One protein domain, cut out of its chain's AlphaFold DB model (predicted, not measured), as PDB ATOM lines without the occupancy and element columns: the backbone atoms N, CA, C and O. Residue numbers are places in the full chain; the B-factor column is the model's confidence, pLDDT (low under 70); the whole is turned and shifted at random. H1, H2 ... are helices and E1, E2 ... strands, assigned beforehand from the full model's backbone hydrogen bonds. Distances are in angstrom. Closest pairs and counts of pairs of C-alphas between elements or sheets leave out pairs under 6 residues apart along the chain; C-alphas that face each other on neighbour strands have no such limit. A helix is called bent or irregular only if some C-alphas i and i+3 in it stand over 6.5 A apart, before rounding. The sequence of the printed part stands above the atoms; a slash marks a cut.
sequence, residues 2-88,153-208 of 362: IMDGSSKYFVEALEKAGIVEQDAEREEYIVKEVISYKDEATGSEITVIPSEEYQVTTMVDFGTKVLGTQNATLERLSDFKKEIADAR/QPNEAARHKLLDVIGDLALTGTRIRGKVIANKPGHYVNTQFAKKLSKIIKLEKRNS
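This is residues 2 to 88 and 153 to 208 of the 362 residues of the protein "3-hydroxyacyl-[acyl-carrier-protein] dehydratase FabZ" of Flavobacteriaceae bacterium (UniProt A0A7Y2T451). A twisted, branched sheet of six strands forms a wall, with the long helices H3 and H4 over one face, H2 on that same face but beside the strands, and no named helix on the other face. H1 is away from the sheet, near H2, and residues 13 to 25, of which 13 to 17 belong to H1, stand free and stick out, with E1 following at residue 28. The printed part has 143 residues, with four named helices and six named strands in the order H1 E1 E2 E3 E4 E5 H2 H3 E6 H4. The sheet is mixed, with parallel and antiparallel pairs meeting at E6, and the class is mixed, helices and strands. The whole is compact, with a radius of gyration of the C-alphas of 15.8 A, and spans 50 by 42 by 26 A.

The printed part begins at Ile 2, and H1 takes residues 8 to 17, from C-alpha 8 at (17.647, -8.908, 34.335), over 14.3 A. E1 is residues 28 to 30, E2 residues 35 to 38 and E3 residues 45 to 49. E4, residues 54 to 60, is 19.9 A long, and E5, residues 70 to 74, is 14.0 A long. H2 is residues 77 to 83; it is irregular, with C-alphas 78 and 81 standing 7.2 A apart. After the cut, H3 takes residues 156 to 170 over 21.1 A. E6, residues 175 to 183, starts at C-alpha 175, (23.523, 3.124, 18.491), is 21.2 A long and bends by 82 degrees at residue 178. H4, residues 187 to 206, is 27.8 A long and ends at C-alpha 206, (27.885, 17.964, 11.248).

E6 has three neighbours: E1, beside residues 175 to 177, and E3, beside residues 178 to 183, lie on one side of it, and E4, beside residues 177 to 183, on the other side. E1 and E6 are parallel, with N 29 and O 175 at 2.8 A. E3 and E6 are antiparallel, with N 47 and O 181 at 2.9 A. E4 and E6 are parallel, with N 57 and O 180 at 2.8 A. The hairpin E2 and E3 has N 37 and O 46 at 2.9 A, and the hairpin E4 and E5 has N 58 and O 72 at 2.9 A; these N and O pairs are within hydrogen-bond range. E1, E2 and E5 are edge strands. H3 is on the sheet at a height of 8.0 A, over E5 and E6 and only just over E4, with 3 of its C-alphas on that strand; it runs slantwise to the strands, at 43 degrees to E6 on the local plane. The closest C-alphas of H3 and E5 are those of Arg 159 and Ala 72, 5.4 A apart. H4 is on the same face at a height of 7.8 A, along the strands at 27 degrees to E3 on the local plane. The closest C-alphas of H4 and E2 are those of Phe 193 and Tyr 37, 5.7 A apart. H3, with residues 164 to 170 alone, touches H4, with residues 187 to 194 alone; the closest C-alphas are those of Leu 169 and Ala 194, 5.3 A. They run the same way at a shallow tilt of 33 degrees, only just short of steep. H2, on the same face, is over none of the strands, and H2 and H3 are near each other, with 5 pairs of C-alphas within 10 A. H1 is not on the sheet; it is close to H2 but not clearly touching, the closest C-alphas being those of Val 11 and Lys 81, 7.2 A. In H1, H3 and H4 every O i to N i+4 pair is within hydrogen-bond range; in H2 1 of 3 is, beside 3 of 4 O i to N i+3 pairs.

The C-alphas farthest apart, those of Asp 23 and Lys 65, are 52.6 A apart. Residues 89 to 152 are not printed, and C-alphas 88 and 153 are 10.0 A apart across the cut. Of the links that are printed whole, none is long. Mean pLDDT of the printed part is 94.3, and residues 206 to 208 are under 70.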
ATOM      1  N   ILE A   2      19.348  -1.147  43.086       90.31
ATOM      2  CA  ILE A   2      20.385  -2.110  42.660       90.31
ATOM      3  C   ILE A   2      19.803  -3.461  42.215       90.31
ATOM      4  O   ILE A   2      20.459  -4.209  41.504       90.31
ATOM      5  N   MET A   3      18.553  -3.755  42.597       93.25
ATOM      6  CA  MET A   3      17.893  -5.040  42.339       93.25
ATOM      7  C   MET A   3      18.737  -6.200  42.896       93.25
ATOM      8  O   MET A   3      19.094  -6.159  44.074       93.25
ATOM      9  N   ASP A   4      19.072  -7.200  42.082       92.56
ATOM     10  CA  ASP A   4      20.005  -8.283  42.425       92.56
ATOM     11  C   ASP A   4      21.450  -8.011  41.978       92.56
ATOM     12  O   ASP A   4      22.281  -8.913  42.049       92.56
ATOM     13  N   GLY A   5      21.736  -6.796  41.501       92.94
ATOM     14  CA  GLY A   5      23.026  -6.393  40.946       92.94
ATOM     15  C   GLY A   5      23.226  -6.744  39.475       92.94
ATOM     16  O   GLY A   5      24.301  -6.470  38.949       92.94
ATOM     17  N   SER A   6      22.234  -7.340  38.811       96.12
ATOM     18  CA  SER A   6      22.222  -7.568  37.363       96.12
ATOM     19  C   SER A   6      21.268  -6.600  36.650       96.12
ATOM     20  O   SER A   6      20.629  -5.746  37.270       96.12
ATOM     21  N   SER A   7      21.141  -6.742  35.327       97.44
ATOM     22  CA  SER A   7      20.166  -5.978  34.533       97.44
ATOM     23  C   SER A   7      18.858  -6.729  34.260       97.44
ATOM     24  O   SER A   7      17.919  -6.145  33.714       97.44
ATOM     25  N   LYS A   8      18.755  -8.001  34.666       97.31
ATOM     26  CA  LYS A   8      17.647  -8.908  34.335       97.31
ATOM     27  C   LYS A   8      16.276  -8.316  34.654       97.31
ATOM     28  O   LYS A   8      15.405  -8.288  33.791       97.31
ATOM     29  N   TYR A   9      16.093  -7.791  35.864       96.69
ATOM     30  CA  TYR A   9      14.803  -7.231  36.281       96.69
ATOM     31  C   TYR A   9      14.409  -5.970  35.503       96.69
ATOM     32  O   TYR A   9      13.221  -5.692  35.346       96.69
ATOM     33  N   PHE A  10      15.381  -5.212  34.986       97.62
ATOM     34  CA  PHE A  10      15.091  -4.088  34.097       97.62
ATOM     35  C   PHE A  10      14.655  -4.575  32.715       97.62
ATOM     36  O   PHE A  10      13.703  -4.032  32.162       97.62
ATOM     37  N   VAL A  11      15.291  -5.626  32.186       97.00
ATOM     38  CA  VAL A  11      14.875  -6.260  30.923       97.00
ATOM     39  C   VAL A  11      13.442  -6.785  31.031       97.00
ATOM     40  O   VAL A  11      12.613  -6.459  30.189       97.00
ATOM     41  N   GLU A  12      13.118  -7.519  32.098       97.25
ATOM     42  CA  GLU A  12      11.763  -8.040  32.342       97.25
ATOM     43  C   GLU A  12      10.718  -6.919  32.455       97.25
ATOM     44  O   GLU A  12       9.620  -7.023  31.904       97.25
ATOM     45  N   ALA A  13      11.054  -5.826  33.149       97.69
ATOM     46  CA  ALA A  13      10.168  -4.675  33.277       97.69
ATOM     47  C   ALA A  13       9.899  -3.997  31.923       97.69
ATOM     48  O   ALA A  13       8.755  -3.637  31.643       97.69
ATOM     49  N   LEU A  14      10.926  -3.853  31.079       96.50
ATOM     50  CA  LEU A  14      10.800  -3.286  29.734       96.50
ATOM     51  C   LEU A  14       9.976  -4.189  28.808       96.50
ATOM     52  O   LEU A  14       9.104  -3.698  28.099       96.50
ATOM     53  N   GLU A  15      10.188  -5.504  28.848       95.62
ATOM     54  CA  GLU A  15       9.388  -6.458  28.068       95.62
ATOM     55  C   GLU A  15       7.916  -6.437  28.474       95.62
ATOM     56  O   GLU A  15       7.034  -6.454  27.617       95.62
ATOM     57  N   LYS A  16       7.644  -6.352  29.780       97.62
ATOM     58  CA  LYS A  16       6.281  -6.236  30.300       97.62
ATOM     59  C   LYS A  16       5.608  -4.928  29.878       97.62
ATOM     60  O   LYS A  16       4.396  -4.917  29.678       97.62
ATOM     61  N   ALA A  17       6.368  -3.838  29.776       98.00
ATOM     62  CA  ALA A  17       5.859  -2.554  29.300       98.00
ATOM     63  C   ALA A  17       5.541  -2.566  27.793       98.00
ATOM     64  O   ALA A  17       4.635  -1.856  27.360       98.00
ATOM     65  N   GLY A  18       6.242  -3.396  27.015       96.25
ATOM     66  CA  GLY A  18       6.086  -3.501  25.566       96.25
ATOM     67  C   GLY A  18       6.875  -2.441  24.792       96.25
ATOM     68  O   GLY A  18       7.352  -1.450  25.344       96.25
ATOM     69  N   ILE A  19       7.032  -2.669  23.486       94.56
ATOM     70  CA  ILE A  19       7.733  -1.771  22.559       94.56
ATOM     71  C   ILE A  19       6.709  -1.199  21.577       94.56
ATOM     72  O   ILE A  19       5.882  -1.940  21.048       94.56
ATOM     73  N   VAL A  20       6.786   0.108  21.322       96.69
ATOM     74  CA  VAL A  20       5.983   0.803  20.306       96.69
ATOM     75  C   VAL A  20       6.925   1.334  19.233       96.69
ATOM     76  O   VAL A  20       7.881   2.046  19.545       96.69
ATOM     77  N   GLU A  21       6.671   0.967  17.982       95.75
ATOM     78  CA  GLU A  21       7.414   1.480  16.833       95.75
ATOM     79  C   GLU A  21       7.016   2.932  16.545       95.75
ATOM     80  O   GLU A  21       5.858   3.322  16.699       95.75
ATOM     81  N   GLN A  22       7.999   3.747  16.172       94.12
ATOM     82  CA  GLN A  22       7.810   5.159  15.859       94.12
ATOM     83  C   GLN A  22       8.038   5.373  14.362       94.12
ATOM     84  O   GLN A  22       8.891   4.708  13.780       94.12
ATOM     85  N   ASP A  23       7.326   6.329  13.762       94.44
ATOM     86  CA  ASP A  23       7.526   6.748  12.367       94.44
ATOM     87  C   ASP A  23       8.764   7.656  12.245       94.44
ATOM     88  O   ASP A  23       8.681   8.862  12.013       94.44
ATOM     89  N   ALA A  24       9.927   7.091  12.565       89.44
ATOM     90  CA  ALA A  24      11.216   7.763  12.522       89.44
ATOM     91  C   ALA A  24      12.337   6.745  12.301       89.44
ATOM     92  O   ALA A  24      12.351   5.665  12.897       89.44
ATOM     93  N   GLU A  25      13.330   7.116  11.493       85.25
ATOM     94  CA  GLU A  25      14.527   6.297  11.334       85.25
ATOM     95  C   GLU A  25      15.328   6.238  12.638       85.25
ATOM     96  O   GLU A  25      15.601   7.247  13.297       85.25
ATOM     97  N   ARG A  26      15.749   5.030  13.014       86.75
ATOM     98  CA  ARG A  26      16.603   4.834  14.181       86.75
ATOM     99  C   ARG A  26      18.045   5.164  13.825       86.75
ATOM    100  O   ARG A  26      18.713   4.374  13.163       86.75
ATOM    101  N   GLU A  27      18.542   6.282  14.341       88.00
ATOM    102  CA  GLU A  27      19.928   6.684  14.121       88.00
ATOM    103  C   GLU A  27      20.933   5.635  14.626       88.00
ATOM    104  O   GLU A  27      20.923   5.216  15.792       88.00
ATOM    105  N   GLU A  28      21.859   5.269  13.747       93.75
ATOM    106  CA  GLU A  28      22.953   4.352  14.029       93.75
ATOM    107  C   GLU A  28      24.261   4.903  13.457       93.75
ATOM    108  O   GLU A  28      24.311   5.445  12.353       93.75
ATOM    109  N   TYR A  29      25.335   4.781  14.229       95.00
ATOM    110  CA  TYR A  29      26.684   5.108  13.813       95.00
ATOM    111  C   TYR A  29      27.402   3.845  13.347       95.00
ATOM    112  O   TYR A  29      27.703   2.956  14.145       95.00
ATOM    113  N   ILE A  30      27.691   3.794  12.048       95.56
ATOM    114  CA  ILE A  30      28.464   2.721  11.425       95.56
ATOM    115  C   ILE A  30      29.947   3.069  11.536       95.56
ATOM    116  O   ILE A  30      30.404   4.063  10.965       95.56
ATOM    117  N   VAL A  31      30.695   2.247  12.268       96.31
ATOM    118  CA  VAL A  31      32.134   2.428  12.478       96.31
ATOM    119  C   VAL A  31      32.872   2.130  11.173       96.31
ATOM    120  O   VAL A  31      32.831   1.011  10.674       96.31
ATOM    121  N   LYS A  32      33.552   3.138  10.618       91.75
ATOM    122  CA  LYS A  32      34.298   3.036   9.344       91.75
ATOM    123  C   LYS A  32      35.799   2.858   9.538       91.75
ATOM    124  O   LYS A  32      36.470   2.298   8.679       91.75
ATOM    125  N   GLU A  33      36.317   3.329  10.664       93.00
ATOM    126  CA  GLU A  33      37.736   3.320  11.005       93.00
ATOM    127  C   GLU A  33      37.913   2.852  12.449       93.00
ATOM    128  O   GLU A  33      36.979   2.892  13.253       93.00
ATOM    129  N   VAL A  34      39.119   2.399  12.787       97.75
ATOM    130  CA  VAL A  34      39.446   1.981  14.151       97.75
ATOM    131  C   VAL A  34      39.496   3.204  15.063       97.75
ATOM    132  O   VAL A  34      40.239   4.151  14.811       97.75
ATOM    133  N   ILE A  35      38.746   3.168  16.164       97.88
ATOM    134  CA  ILE A  35      38.762   4.216  17.189       97.88
ATOM    135  C   ILE A  35      39.127   3.559  18.515       97.88
ATOM    136  O   ILE A  35      38.413   2.677  18.982       97.88
ATOM    137  N   SER A  36      40.209   4.012  19.146       97.69
ATOM    138  CA  SER A  36      40.679   3.490  20.432       97.69
ATOM    139  C   SER A  36      40.818   4.578  21.495       97.69
ATOM    140  O   SER A  36      40.965   5.770  21.196       97.69
ATOM    141  N   TYR A  37      40.763   4.178  22.758       97.44
ATOM    142  CA  TYR A  37      41.156   4.981  23.908       97.44
ATOM    143  C   TYR A  37      41.842   4.073  24.923       97.44
ATOM    144  O   TYR A  37      41.289   3.045  25.307       97.44
ATOM    145  N   LYS A  38      43.025   4.489  25.365       96.69
ATOM    146  CA  LYS A  38      43.839   3.781  26.343       96.69
ATOM    147  C   LYS A  38      44.177   4.723  27.488       96.69
ATOM    148  O   LYS A  38      44.566   5.868  27.258       96.69
ATOM    149  N   ASP A  39      44.021   4.229  28.704       95.56
ATOM    150  CA  ASP A  39      44.561   4.861  29.896       95.56
ATOM    151  C   ASP A  39      45.946   4.278  30.189       95.56
ATOM    152  O   ASP A  39      46.080   3.113  30.566       95.56
ATOM    153  N   GLU A  40      46.992   5.083  30.001       93.44
ATOM    154  CA  GLU A  40      48.380   4.637  30.174       93.44
ATOM    155  C   GLU A  40      48.712   4.272  31.628       93.44
ATOM    156  O   GLU A  40      49.606   3.464  31.861       93.44
ATOM    157  N   ALA A  41      47.988   4.829  32.607       91.44
ATOM    158  CA  ALA A  41      48.243   4.558  34.020       91.44
ATOM    159  C   ALA A  41      47.787   3.149  34.431       91.44
ATOM    160  O   ALA A  41      48.505   2.440  35.133       91.44
ATOM    161  N   THR A  42      46.591   2.741  33.999       89.81
ATOM    162  CA  THR A  42      46.013   1.434  34.357       89.81
ATOM    163  C   THR A  42      46.264   0.358  33.299       89.81
ATOM    164  O   THR A  42      46.090  -0.830  33.574       89.81
ATOM    165  N   GLY A  43      46.651   0.749  32.080       91.56
ATOM    166  CA  GLY A  43      46.722  -0.140  30.918       91.56
ATOM    167  C   GLY A  43      45.349  -0.554  30.379       91.56
ATOM    168  O   GLY A  43      45.280  -1.419  29.507       91.56
ATOM    169  N   SER A  44      44.270   0.040  30.894       95.00
ATOM    170  CA  SER A  44      42.903  -0.223  30.449       95.00
ATOM    171  C   SER A  44      42.672   0.401  29.081       95.00
ATOM    172  O   SER A  44      43.033   1.555  28.838       95.00
ATOM    173  N   GLU A  45      42.042  -0.342  28.184       96.81
ATOM    174  CA  GLU A  45      41.842   0.076  26.803       96.81
ATOM    175  C   GLU A  45      40.468  -0.346  26.308       96.81
ATOM    176  O   GLU A  45      39.959  -1.416  26.640       96.81
ATOM    177  N   ILE A  46      39.884   0.490  25.462       98.38
ATOM    178  CA  ILE A  46      38.698   0.157  24.693       98.38
ATOM    179  C   ILE A  46      38.883   0.616  23.252       98.38
ATOM    180  O   ILE A  46      39.284   1.751  22.976       98.38
ATOM    181  N   THR A  47      38.578  -0.288  22.335       98.44
ATOM    182  CA  THR A  47      38.702  -0.088  20.897       98.44
ATOM    183  C   THR A  47      37.412  -0.517  20.228       98.44
ATOM    184  O   THR A  47      36.848  -1.553  20.567       98.44
ATOM    185  N   VAL A  48      36.944   0.267  19.261       98.50
ATOM    186  CA  VAL A  48      35.886  -0.147  18.341       98.50
ATOM    187  C   VAL A  48      36.451  -0.243  16.931       98.50
ATOM    188  O   VAL A  48      37.199   0.634  16.490       98.50
ATOM    189  N   ILE A  49      36.107  -1.325  16.241       98.31
ATOM    190  CA  ILE A  49      36.512  -1.597  14.861       98.31
ATOM    191  C   ILE A  49      35.280  -1.787  13.961       98.31
ATOM    192  O   ILE A  49      34.211  -2.150  14.474       98.31
ATOM    193  N   PRO A  50      35.410  -1.573  12.637       98.25
ATOM    194  CA  PRO A  50      34.339  -1.859  11.688       98.25
ATOM    195  C   PRO A  50      33.850  -3.307  11.795       98.25
ATOM    196  O   PRO A  50      34.647  -4.242  11.878       98.25
ATOM    197  N   SER A  51      32.532  -3.485  11.818       97.50
ATOM    198  CA  SER A  51      31.862  -4.786  11.796       97.50
ATOM    199  C   SER A  51      30.426  -4.606  11.305       97.50
ATOM    200  O   SER A  51      29.840  -3.544  11.510       97.50
ATOM    201  N   GLU A  52      29.866  -5.642  10.684       95.56
ATOM    202  CA  GLU A  52      28.485  -5.649  10.178       95.56
ATOM    203  C   GLU A  52      27.439  -5.674  11.302       95.56
ATOM    204  O   GLU A  52      26.311  -5.227  11.114       95.56
ATOM    205  N   GLU A  53      27.822  -6.158  12.484       96.00
ATOM    206  CA  GLU A  53      26.950  -6.316  13.647       96.00
ATOM    207  C   GLU A  53      27.530  -5.594  14.867       96.00
ATOM    208  O   GLU A  53      28.733  -5.324  14.951       96.00
ATOM    209  N   TYR A  54      26.674  -5.290  15.847       97.69
ATOM    210  CA  TYR A  54      27.147  -4.825  17.150       97.69
ATOM    211  C   TYR A  54      27.653  -6.004  17.982       97.69
ATOM    212  O   TYR A  54      26.868  -6.854  18.408       97.69
ATOM    213  N   GLN A  55      28.962  -6.021  18.229       98.44
ATOM    214  CA  GLN A  55      29.650  -7.050  19.008       98.44
ATOM    215  C   GLN A  55      30.392  -6.421  20.180       98.44
ATOM    216  O   GLN A  55      30.934  -5.322  20.056       98.44
ATOM    217  N   VAL A  56      30.487  -7.135  21.299       98.50
ATOM    218  CA  VAL A  56      31.285  -6.699  22.451       98.50
ATOM    219  C   VAL A  56      32.103  -7.867  22.974       98.50
ATOM    220  O   VAL A  56      31.554  -8.906  23.320       98.50
ATOM    221  N   THR A  57      33.413  -7.688  23.074       98.44
ATOM    222  CA  THR A  57      34.323  -8.609  23.752       98.44
ATOM    223  C   THR A  57      35.007  -7.863  24.882       98.44
ATOM    224  O   THR A  57      35.573  -6.790  24.676       98.44
ATOM    225  N   THR A  58      34.994  -8.444  26.075       97.62
ATOM    226  CA  THR A  58      35.703  -7.904  27.233       97.62
ATOM    227  C   THR A  58      36.695  -8.912  27.773       97.62
ATOM    228  O   THR A  58      36.335 -10.068  28.005       97.62
ATOM    229  N   MET A  59      37.914  -8.459  28.038       96.19
ATOM    230  CA  MET A  59      38.928  -9.191  28.783       96.19
ATOM    231  C   MET A  59      39.130  -8.519  30.135       96.19
ATOM    232  O   MET A  59      39.410  -7.323  30.219       96.19
ATOM    233  N   VAL A  60      38.995  -9.299  31.195       93.06
ATOM    234  CA  VAL A  60      39.089  -8.841  32.573       93.06
ATOM    235  C   VAL A  60      40.295  -9.494  33.226       93.06
ATOM    236  O   VAL A  60      40.464 -10.709  33.149       93.06
ATOM    237  N   ASP A  61      41.125  -8.682  33.871       89.44
ATOM    238  CA  ASP A  61      42.279  -9.126  34.645       89.44
ATOM    239  C   ASP A  61      42.488  -8.165  35.821       89.44
ATOM    240  O   ASP A  61      42.821  -6.995  35.625       89.44
ATOM    241  N   PHE A  62      42.268  -8.680  37.030       82.75
ATOM    242  CA  PHE A  62      42.405  -7.949  38.289       82.75
ATOM    243  C   PHE A  62      43.726  -8.239  39.015       82.75
ATOM    244  O   PHE A  62      43.920  -7.764  40.129       82.75
ATOM    245  N   GLY A  63      44.626  -9.047  38.438       81.31
ATOM    246  CA  GLY A  63      45.905  -9.383  39.071       81.31
ATOM    247  C   GLY A  63      45.786 -10.167  40.387       81.31
ATOM    248  O   GLY A  63      46.755 -10.246  41.141       81.31
ATOM    249  N   THR A  64      44.620 -10.754  40.681       82.69
ATOM    250  CA  THR A  64      44.398 -11.574  41.883       82.69
ATOM    251  C   THR A  64      44.409 -13.060  41.534       82.69
ATOM    252  O   THR A  64      44.056 -13.461  40.427       82.69
ATOM    253  N   LYS A  65      44.773 -13.914  42.498       81.44
ATOM    254  CA  LYS A  65      44.688 -15.378  42.324       81.44
ATOM    255  C   LYS A  65      43.248 -15.896  42.337       81.44
ATOM    256  O   LYS A  65      42.989 -16.984  41.834       81.44
ATOM    257  N   VAL A  66      42.340 -15.139  42.949       84.69
ATOM    258  CA  VAL A  66      40.953 -15.549  43.191       84.69
ATOM    259  C   VAL A  66      40.063 -15.250  41.991       84.69
ATOM    260  O   VAL A  66      39.235 -16.078  41.617       84.69
ATOM    261  N   LEU A  67      40.285 -14.110  41.338       86.19
ATOM    262  CA  LEU A  67      39.688 -13.789  40.050       86.19
ATOM    263  C   LEU A  67      40.802 -13.658  39.012       86.19
ATOM    264  O   LEU A  67      41.362 -12.580  38.810       86.19
ATOM    265  N   GLY A  68      41.133 -14.794  38.395       86.38
ATOM    266  CA  GLY A  68      42.085 -14.852  37.290       86.38
ATOM    267  C   GLY A  68      41.557 -14.164  36.030       86.38
ATOM    268  O   GLY A  68      40.445 -13.635  36.000       86.38
ATOM    269  N   THR A  69      42.353 -14.196  34.963       91.69
ATOM    270  CA  THR A  69      41.950 -13.611  33.683       91.69
ATOM    271  C   THR A  69      40.724 -14.325  33.123       91.69
ATOM    272  O   THR A  69      40.714 -15.545  32.958       91.69
ATOM    273  N   GLN A  70      39.692 -13.552  32.806       94.56
ATOM    274  CA  GLN A  70      38.453 -14.045  32.217       94.56
ATOM    275  C   GLN A  70      38.108 -13.231  30.978       94.56
ATOM    276  O   GLN A  70      38.466 -12.059  30.860       94.56
ATOM    277  N   ASN A  71      37.378 -13.844  30.054       96.12
ATOM    278  CA  ASN A  71      36.783 -13.137  28.933       96.12
ATOM    279  C   ASN A  71      35.283 -13.430  28.838       96.12
ATOM    280  O   ASN A  71      34.784 -14.431  29.363       96.12
ATOM    281  N   ALA A  72      34.578 -12.516  28.187       97.94
ATOM    282  CA  ALA A  72      33.198 -12.674  27.770       97.94
ATOM    283  C   ALA A  72      33.030 -12.013  26.401       97.94
ATOM    284  O   ALA A  72      33.641 -10.977  26.133       97.94
ATOM    285  N   THR A  73      32.191 -12.610  25.559       98.12
ATOM    286  CA  THR A  73      31.857 -12.084  24.237       98.12
ATOM    287  C   THR A  73      30.353 -12.143  24.038       98.12
ATOM    288  O   THR A  73      29.716 -13.126  24.407       98.12
ATOM    289  N   LEU A  74      29.810 -11.088  23.444       98.38
ATOM    290  CA  LEU A  74      28.459 -11.002  22.920       98.38
ATOM    291  C   LEU A  74      28.565 -10.776  21.409       98.38
ATOM    292  O   LEU A  74      29.014  -9.715  20.974       98.38
ATOM    293  N   GLU A  75      28.172 -11.777  20.624       97.31
ATOM    294  CA  GLU A  75      28.248 -11.740  19.154       97.31
ATOM    295  C   GLU A  75      27.063 -11.003  18.520       97.31
ATOM    296  O   GLU A  75      27.178 -10.453  17.426       97.31
ATOM    297  N   ARG A  76      25.903 -11.005  19.189       96.38
ATOM    298  CA  ARG A  76      24.693 -10.319  18.729       96.38
ATOM    299  C   ARG A  76      23.940  -9.724  19.903       96.38
ATOM    300  O   ARG A  76      23.744 -10.370  20.929       96.38
ATOM    301  N   LEU A  77      23.421  -8.510  19.723       94.56
ATOM    302  CA  LEU A  77      22.636  -7.840  20.762       94.56
ATOM    303  C   LEU A  77      21.347  -8.604  21.125       94.56
ATOM    304  O   LEU A  77      20.879  -8.500  22.256       94.56
ATOM    305  N   SER A  78      20.796  -9.405  20.205       95.44
ATOM    306  CA  SER A  78      19.633 -10.270  20.462       95.44
ATOM    307  C   SER A  78      19.872 -11.295  21.575       95.44
ATOM    308  O   SER A  78      18.926 -11.686  22.256       95.44
ATOM    309  N   ASP A  79      21.125 -11.694  21.796       97.38
ATOM    310  CA  ASP A  79      21.491 -12.700  22.795       97.38
ATOM    311  C   ASP A  79      21.699 -12.087  24.191       97.38
ATOM    312  O   ASP A  79      21.809 -12.813  25.181       97.38
ATOM    313  N   PHE A  80      21.671 -10.751  24.312       97.81
ATOM    314  CA  PHE A  80      21.936 -10.017  25.556       97.81
ATOM    315  C   PHE A  80      21.102 -10.525  26.736       97.81
ATOM    316  O   PHE A  80      21.643 -10.794  27.810       97.81
ATOM    317  N   LYS A  81      19.790 -10.705  26.531       97.12
ATOM    318  CA  LYS A  81      18.869 -11.186  27.572       97.12
ATOM    319  C   LYS A  81      19.286 -12.549  28.121       97.12
ATOM    320  O   LYS A  81      19.200 -12.778  29.323       97.12
ATOM    321  N   LYS A  82      19.683 -13.457  27.230       96.94
ATOM    322  CA  LYS A  82      19.995 -14.848  27.564       96.94
ATOM    323  C   LYS A  82      21.385 -14.984  28.175       96.94
ATOM    324  O   LYS A  82      21.584 -15.832  29.034       96.94
ATOM    325  N   GLU A  83      22.340 -14.199  27.690       97.12
ATOM    326  CA  GLU A  83      23.755 -14.435  27.957       97.12
ATOM    327  C   GLU A  83      24.387 -13.473  28.959       97.12
ATOM    328  O   GLU A  83      25.374 -13.839  29.597       97.12
ATOM    329  N   ILE A  84      23.877 -12.247  29.064       98.12
ATOM    330  CA  ILE A  84      24.549 -11.154  29.781       98.12
ATOM    331  C   ILE A  84      23.658 -10.550  30.863       98.12
ATOM    332  O   ILE A  84      24.163 -10.152  31.911       98.12
ATOM    333  N   ALA A  85      22.346 -10.467  30.635       97.50
ATOM    334  CA  ALA A  85      21.464  -9.664  31.474       97.50
ATOM    335  C   ALA A  85      21.434 -10.094  32.952       97.50
ATOM    336  O   ALA A  85      21.239  -9.239  33.817       97.50
ATOM    337  N   ASP A  86      21.651 -11.379  33.238       96.81
ATOM    338  CA  ASP A  86      21.648 -11.981  34.576       96.81
ATOM    339  C   ASP A  86      23.012 -11.959  35.293       96.81
ATOM    340  O   ASP A  86      23.116 -12.466  36.413       96.81
ATOM    341  N   ALA A  87      24.049 -11.376  34.678       97.06
ATOM    342  CA  ALA A  87      25.372 -11.264  35.278       97.06
ATOM    343  C   ALA A  87      25.382 -10.185  36.369       97.06
ATOM    344  O   ALA A  87      25.227  -8.990  36.089       97.06
ATOM    345  N   ARG A  88      25.560 -10.604  37.624       95.88
ATOM    346  CA  ARG A  88      25.507  -9.699  38.777       95.88
ATOM    347  C   ARG A  88      26.828  -8.990  39.015       95.88
ATOM    348  O   ARG A  88      27.903  -9.491  38.685       95.88
ATOM    349  N   GLN A 153      27.131 -18.268  36.287       91.44
ATOM    350  CA  GLN A 153      28.076 -18.713  35.264       91.44
ATOM    351  C   GLN A 153      29.530 -18.628  35.769       91.44
ATOM    352  O   GLN A 153      29.851 -17.740  36.559       91.44
ATOM    353  N   PRO A 154      30.454 -19.495  35.308       92.06
ATOM    354  CA  PRO A 154      31.847 -19.472  35.772       92.06
ATOM    355  C   PRO A 154      32.587 -18.147  35.512       92.06
ATOM    356  O   PRO A 154      33.447 -17.757  36.300       92.06
ATOM    357  N   ASN A 155      32.247 -17.446  34.425       94.69
ATOM    358  CA  ASN A 155      32.832 -16.162  34.020       94.69
ATOM    359  C   ASN A 155      31.901 -14.959  34.276       94.69
ATOM    360  O   ASN A 155      31.946 -13.973  33.537       94.69
ATOM    361  N   GLU A 156      31.035 -15.034  35.296       95.62
ATOM    362  CA  GLU A 156      30.021 -14.004  35.586       95.62
ATOM    363  C   GLU A 156      30.627 -12.601  35.772       95.62
ATOM    364  O   GLU A 156      30.063 -11.634  35.271       95.62
ATOM    365  N   ALA A 157      31.817 -12.482  36.374       94.75
ATOM    366  CA  ALA A 157      32.514 -11.201  36.511       94.75
ATOM    367  C   ALA A 157      32.873 -10.565  35.154       94.75
ATOM    368  O   ALA A 157      32.659  -9.368  34.953       94.75
ATOM    369  N   ALA A 158      33.368 -11.356  34.193       96.56
ATOM    370  CA  ALA A 158      33.634 -10.865  32.841       96.56
ATOM    371  C   ALA A 158      32.346 -10.473  32.107       96.56
ATOM    372  O   ALA A 158      32.307  -9.434  31.453       96.56
ATOM    373  N   ARG A 159      31.268 -11.251  32.261       98.00
ATOM    374  CA  ARG A 159      29.954 -10.924  31.680       98.00
ATOM    375  C   ARG A 159      29.351  -9.660  32.284       98.00
ATOM    376  O   ARG A 159      28.776  -8.862  31.553       98.00
ATOM    377  N   HIS A 160      29.534  -9.433  33.582       97.62
ATOM    378  CA  HIS A 160      29.105  -8.194  34.221       97.62
ATOM    379  C   HIS A 160      29.919  -6.995  33.721       97.62
ATOM    380  O   HIS A 160      29.358  -5.946  33.435       97.62
ATOM    381  N   LYS A 161      31.230  -7.148  33.508       97.44
ATOM    382  CA  LYS A 161      32.030  -6.084  32.885       97.44
ATOM    383  C   LYS A 161      31.636  -5.816  31.431       97.44
ATOM    384  O   LYS A 161      31.689  -4.670  30.996       97.44
ATOM    385  N   LEU A 162      31.196  -6.832  30.693       98.38
ATOM    386  CA  LEU A 162      30.582  -6.657  29.376       98.38
ATOM    387  C   LEU A 162      29.268  -5.869  29.471       98.38
ATOM    388  O   LEU A 162      29.072  -4.930  28.699       98.38
ATOM    389  N   LEU A 163      28.407  -6.203  30.437       98.25
ATOM    390  CA  LEU A 163      27.185  -5.454  30.745       98.25
ATOM    391  C   LEU A 163      27.507  -3.978  31.032       98.25
ATOM    392  O   LEU A 163      26.901  -3.102  30.413       98.25
ATOM    393  N   ASP A 164      28.499  -3.705  31.887       98.06
ATOM    394  CA  ASP A 164      28.973  -2.349  32.198       98.06
ATOM    395  C   ASP A 164      29.421  -1.604  30.934       98.06
ATOM    396  O   ASP A 164      29.025  -0.462  30.718       98.06
ATOM    397  N   VAL A 165      30.213  -2.249  30.066       98.38
ATOM    398  CA  VAL A 165      30.670  -1.653  28.800       98.38
ATOM    399  C   VAL A 165      29.484  -1.286  27.907       98.38
ATOM    400  O   VAL A 165      29.452  -0.174  27.385       98.38
ATOM    401  N   ILE A 166      28.488  -2.165  27.750       98.12
ATOM    402  CA  ILE A 166      27.276  -1.856  26.972       98.12
ATOM    403  C   ILE A 166      26.548  -0.643  27.567       98.12
ATOM    404  O   ILE A 166      26.174   0.273  26.832       98.12
ATOM    405  N   GLY A 167      26.368  -0.621  28.891       97.38
ATOM    406  CA  GLY A 167      25.700   0.470  29.598       97.38
ATOM    407  C   GLY A 167      26.430   1.807  29.456       97.38
ATOM    408  O   GLY A 167      25.823   2.810  29.083       97.38
ATOM    409  N   ASP A 168      27.742   1.822  29.681       98.31
ATOM    410  CA  ASP A 168      28.566   3.027  29.585       98.31
ATOM    411  C   ASP A 168      28.640   3.553  28.142       98.31
ATOM    412  O   ASP A 168      28.592   4.763  27.911       98.31
ATOM    413  N   LEU A 169      28.714   2.666  27.142       97.88
ATOM    414  CA  LEU A 169      28.712   3.062  25.731       97.88
ATOM    415  C   LEU A 169      27.356   3.586  25.256       97.88
ATOM    416  O   LEU A 169      27.318   4.373  24.304       97.88
ATOM    417  N   ALA A 170      26.252   3.248  25.925       96.25
ATOM    418  CA  ALA A 170      24.950   3.849  25.635       96.25
ATOM    419  C   ALA A 170      24.949   5.377  25.861       96.25
ATOM    420  O   ALA A 170      24.193   6.099  25.207       96.25
ATOM    421  N   LEU A 171      25.860   5.902  26.698       96.50
ATOM    422  CA  LEU A 171      26.044   7.343  26.927       96.50
ATOM    423  C   LEU A 171      26.550   8.108  25.694       96.50
ATOM    424  O   LEU A 171      26.535   9.340  25.682       96.50
ATOM    425  N   THR A 172      26.988   7.410  24.641       96.19
ATOM    426  CA  THR A 172      27.310   8.039  23.348       96.19
ATOM    427  C   THR A 172      26.107   8.754  22.731       96.19
ATOM    428  O   THR A 172      26.297   9.743  22.012       96.19
ATOM    429  N   GLY A 173      24.887   8.291  23.043       93.56
ATOM    430  CA  GLY A 173      23.622   8.841  22.558       93.56
ATOM    431  C   GLY A 173      23.258   8.415  21.133       93.56
ATOM    432  O   GLY A 173      22.365   9.000  20.528       93.56
ATOM    433  N   THR A 174      23.955   7.441  20.549       93.88
ATOM    434  CA  THR A 174      23.653   6.894  19.216       93.88
ATOM    435  C   THR A 174      24.013   5.412  19.215       93.88
ATOM    436  O   THR A 174      25.031   5.036  19.793       93.88
ATOM    437  N   ARG A 175      23.189   4.554  18.596       94.81
ATOM    438  CA  ARG A 175      23.523   3.124  18.491       94.81
ATOM    439  C   ARG A 175      24.797   2.944  17.676       94.81
ATOM    440  O   ARG A 175      25.040   3.706  16.750       94.81
ATOM    441  N   ILE A 176      25.600   1.949  18.024       96.75
ATOM    442  CA  ILE A 176      26.885   1.686  17.374       96.75
ATOM    443  C   ILE A 176      26.751   0.388  16.584       96.75
ATOM    444  O   ILE A 176      26.313  -0.612  17.145       96.75
ATOM    445  N   ARG A 177      27.178   0.392  15.320       97.50
ATOM    446  CA  ARG A 177      27.416  -0.818  14.529       97.50
ATOM    447  C   ARG A 177      28.919  -0.983  14.337       97.50
ATOM    448  O   ARG A 177      29.567  -0.137  13.718       97.50
ATOM    449  N   GLY A 178      29.469  -2.025  14.947       98.00
ATOM    450  CA  GLY A 178      30.902  -2.252  15.065       98.00
ATOM    451  C   GLY A 178      31.222  -3.220  16.201       98.00
ATOM    452  O   GLY A 178      30.376  -3.513  17.049       98.00
ATOM    453  N   LYS A 179      32.469  -3.690  16.243       98.56
ATOM    454  CA  LYS A 179      32.953  -4.588  17.295       98.56
ATOM    455  C   LYS A 179      33.739  -3.817  18.339       98.56
ATOM    456  O   LYS A 179      34.779  -3.240  18.032       98.56
ATOM    457  N   VAL A 180      33.253  -3.839  19.573       98.62
ATOM    458  CA  VAL A 180      33.914  -3.287  20.753       98.62
ATOM    459  C   VAL A 180      34.812  -4.356  21.367       98.62
ATOM    460  O   VAL A 180      34.374  -5.474  21.626       98.62
ATOM    461  N   ILE A 181      36.063  -4.004  21.629       98.56
ATOM    462  CA  ILE A 181      37.048  -4.826  22.326       98.56
ATOM    463  C   ILE A 181      37.534  -4.006  23.515       98.56
ATOM    464  O   ILE A 181      38.118  -2.940  23.321       98.56
ATOM    465  N   ALA A 182      37.278  -4.478  24.732       97.94
ATOM    466  CA  ALA A 182      37.682  -3.787  25.949       97.94
ATOM    467  C   ALA A 182      38.592  -4.670  26.810       97.94
ATOM    468  O   ALA A 182      38.212  -5.766  27.218       97.94
ATOM    469  N   ASN A 183      39.787  -4.173  27.108       96.25
ATOM    470  CA  ASN A 183      40.779  -4.823  27.951       96.25
ATOM    471  C   ASN A 183      40.853  -4.080  29.284       96.25
ATOM    472  O   ASN A 183      41.069  -2.870  29.306       96.25
ATOM    473  N   LYS A 184      40.670  -4.810  30.390       94.31
ATOM    474  CA  LYS A 184      40.567  -4.251  31.748       94.31
ATOM    475  C   LYS A 184      39.529  -3.113  31.823       94.31
ATOM    476  O   LYS A 184      39.846  -2.023  32.291       94.31
ATOM    477  N   PRO A 185      38.290  -3.320  31.331       93.69
ATOM    478  CA  PRO A 185      37.300  -2.250  31.273       93.69
ATOM    479  C   PRO A 185      36.934  -1.726  32.664       93.69
ATOM    480  O   PRO A 185      36.835  -2.477  33.637       93.69
ATOM    481  N   GLY A 186      36.635  -0.433  32.727       93.31
ATOM    482  CA  GLY A 186      36.144   0.245  33.921       93.31
ATOM    483  C   GLY A 186      35.425   1.538  33.553       93.31
ATOM    484  O   GLY A 186      35.707   2.129  32.509       93.31
ATOM    485  N   HIS A 187      34.517   1.998  34.417       96.06
ATOM    486  CA  HIS A 187      33.615   3.112  34.098       96.06
ATOM    487  C   HIS A 187      34.343   4.380  33.647       96.06
ATOM    488  O   HIS A 187      33.900   5.048  32.717       96.06
ATOM    489  N   TYR A 188      35.491   4.713  34.245       96.06
ATOM    490  CA  TYR A 188      36.271   5.872  33.806       96.06
ATOM    491  C   TYR A 188      36.711   5.745  32.339       96.06
ATOM    492  O   TYR A 188      36.405   6.615  31.528       96.06
ATOM    493  N   VAL A 189      37.364   4.641  31.969       96.88
ATOM    494  CA  VAL A 189      37.855   4.416  30.599       96.88
ATOM    495  C   VAL A 189      36.702   4.305  29.605       96.88
ATOM    496  O   VAL A 189      36.731   4.950  28.555       96.88
ATOM    497  N   ASN A 190      35.647   3.573  29.967       97.75
ATOM    498  CA  ASN A 190      34.455   3.418  29.140       97.75
ATOM    499  C   ASN A 190      33.788   4.774  28.866       97.75
ATOM    500  O   ASN A 190      33.482   5.098  27.720       97.75
ATOM    501  N   THR A 191      33.608   5.608  29.897       97.50
ATOM    502  CA  THR A 191      32.981   6.932  29.755       97.50
ATOM    503  C   THR A 191      33.867   7.928  29.008       97.50
ATOM    504  O   THR A 191      33.351   8.714  28.208       97.50
ATOM    505  N   GLN A 192      35.194   7.894  29.190       97.88
ATOM    506  CA  GLN A 192      36.113   8.709  28.383       97.88
ATOM    507  C   GLN A 192      36.041   8.326  26.905       97.88
ATOM    508  O   GLN A 192      35.966   9.205  26.038       97.88
ATOM    509  N   PHE A 193      35.987   7.029  26.606       98.25
ATOM    510  CA  PHE A 193      35.800   6.560  25.243       98.25
ATOM    511  C   PHE A 193      34.426   6.931  24.685       98.25
ATOM    512  O   PHE A 193      34.361   7.487  23.592       98.25
ATOM    513  N   ALA A 194      33.338   6.738  25.436       98.00
ATOM    514  CA  ALA A 194      31.995   7.145  25.024       98.00
ATOM    515  C   ALA A 194      31.934   8.652  24.711       98.00
ATOM    516  O   ALA A 194      31.365   9.069  23.701       98.00
ATOM    517  N   LYS A 195      32.606   9.485  25.517       97.75
ATOM    518  CA  LYS A 195      32.752  10.928  25.272       97.75
ATOM    519  C   LYS A 195      33.553  11.220  24.001       97.75
ATOM    520  O   LYS A 195      33.173  12.119  23.246       97.75
ATOM    521  N   LYS A 196      34.654  10.500  23.754       97.19
ATOM    522  CA  LYS A 196      35.453  10.609  22.520       97.19
ATOM    523  C   LYS A 196      34.617  10.221  21.297       97.19
ATOM    524  O   LYS A 196      34.532  11.006  20.355       97.19
ATOM    525  N   LEU A 197      33.950   9.073  21.348       97.25
ATOM    526  CA  LEU A 197      33.107   8.555  20.279       97.25
ATOM    527  C   LEU A 197      31.921   9.487  19.995       97.25
ATOM    528  O   LEU A 197      31.708   9.859  18.849       97.25
ATOM    529  N   SER A 198      31.230   9.994  21.021       96.06
ATOM    530  CA  SER A 198      30.149  10.980  20.849       96.06
ATOM    531  C   SER A 198      30.621  12.254  20.132       96.06
ATOM    532  O   SER A 198      29.897  12.809  19.305       96.06
ATOM    533  N   LYS A 199      31.850  12.727  20.395       93.81
ATOM    534  CA  LYS A 199      32.433  13.867  19.663       93.81
ATOM    535  C   LYS A 199      32.692  13.536  18.194       93.81
ATOM    536  O   LYS A 199      32.395  14.379  17.352       93.81
ATOM    537  N   ILE A 200      33.220  12.346  17.902       93.00
ATOM    538  CA  ILE A 200      33.447  11.869  16.529       93.00
ATOM    539  C   ILE A 200      32.114  11.786  15.786       93.00
ATOM    540  O   ILE A 200      31.962  12.430  14.755       93.00
ATOM    541  N   ILE A 201      31.109  11.129  16.373       91.62
ATOM    542  CA  ILE A 201      29.756  11.012  15.813       91.62
ATOM    543  C   ILE A 201      29.166  12.393  15.517       91.62
ATOM    544  O   ILE A 201      28.661  12.635  14.426       91.62
ATOM    545  N   LYS A 202      29.247  13.336  16.464       88.50
ATOM    546  CA  LYS A 202      28.746  14.705  16.263       88.50
ATOM    547  C   LYS A 202      29.498  15.445  15.160       88.50
ATOM    548  O   LYS A 202      28.880  16.220  14.435       88.50
ATOM    549  N   LEU A 203      30.811  15.255  15.058       83.88
ATOM    550  CA  LEU A 203      31.623  15.880  14.018       83.88
ATOM    551  C   LEU A 203      31.291  15.300  12.643       83.88
ATOM    552  O   LEU A 203      31.088  16.072  11.714       83.88
ATOM    553  N   GLU A 204      31.177  13.979  12.528       83.88
ATOM    554  CA  GLU A 204      30.768  13.305  11.295       83.88
ATOM    555  C   GLU A 204      29.348  13.689  10.883       83.88
ATOM    556  O   GLU A 204      29.144  14.020   9.727       83.88
ATOM    557  N   LYS A 205      28.390  13.753  11.817       79.00
ATOM    558  CA  LYS A 205      27.019  14.215  11.529       79.00
ATOM    559  C   LYS A 205      26.977  15.671  11.063       79.00
ATOM    560  O   LYS A 205      26.227  16.019  10.159       79.00
ATOM    561  N   ARG A 206      27.774  16.554  11.679       69.81
ATOM    562  CA  ARG A 206      27.885  17.964  11.248       69.81
ATOM    563  C   ARG A 206      28.565  18.099   9.891       69.81
ATOM    564  O   ARG A 206      28.223  18.991   9.124       69.81
ATOM    565  N   ASN A 207      29.529  17.228   9.628       66.50
ATOM    566  CA  ASN A 207      30.238  17.122   8.369       66.50
ATOM    567  C   ASN A 207      29.663  15.973   7.540       66.50
ATOM    568  O   ASN A 207      30.451  15.276   6.904       66.50
ATOM    569  N   SER A 208      28.338  15.760   7.558       64.81
ATOM    570  CA  SER A 208      27.653  14.860   6.626       64.81
ATOM    571  C   SER A 208      27.814  15.439   5.224       64.81
ATOM    572  O   SER A 208      26.907  16.042   4.663       64.81
TER     573      SER A 208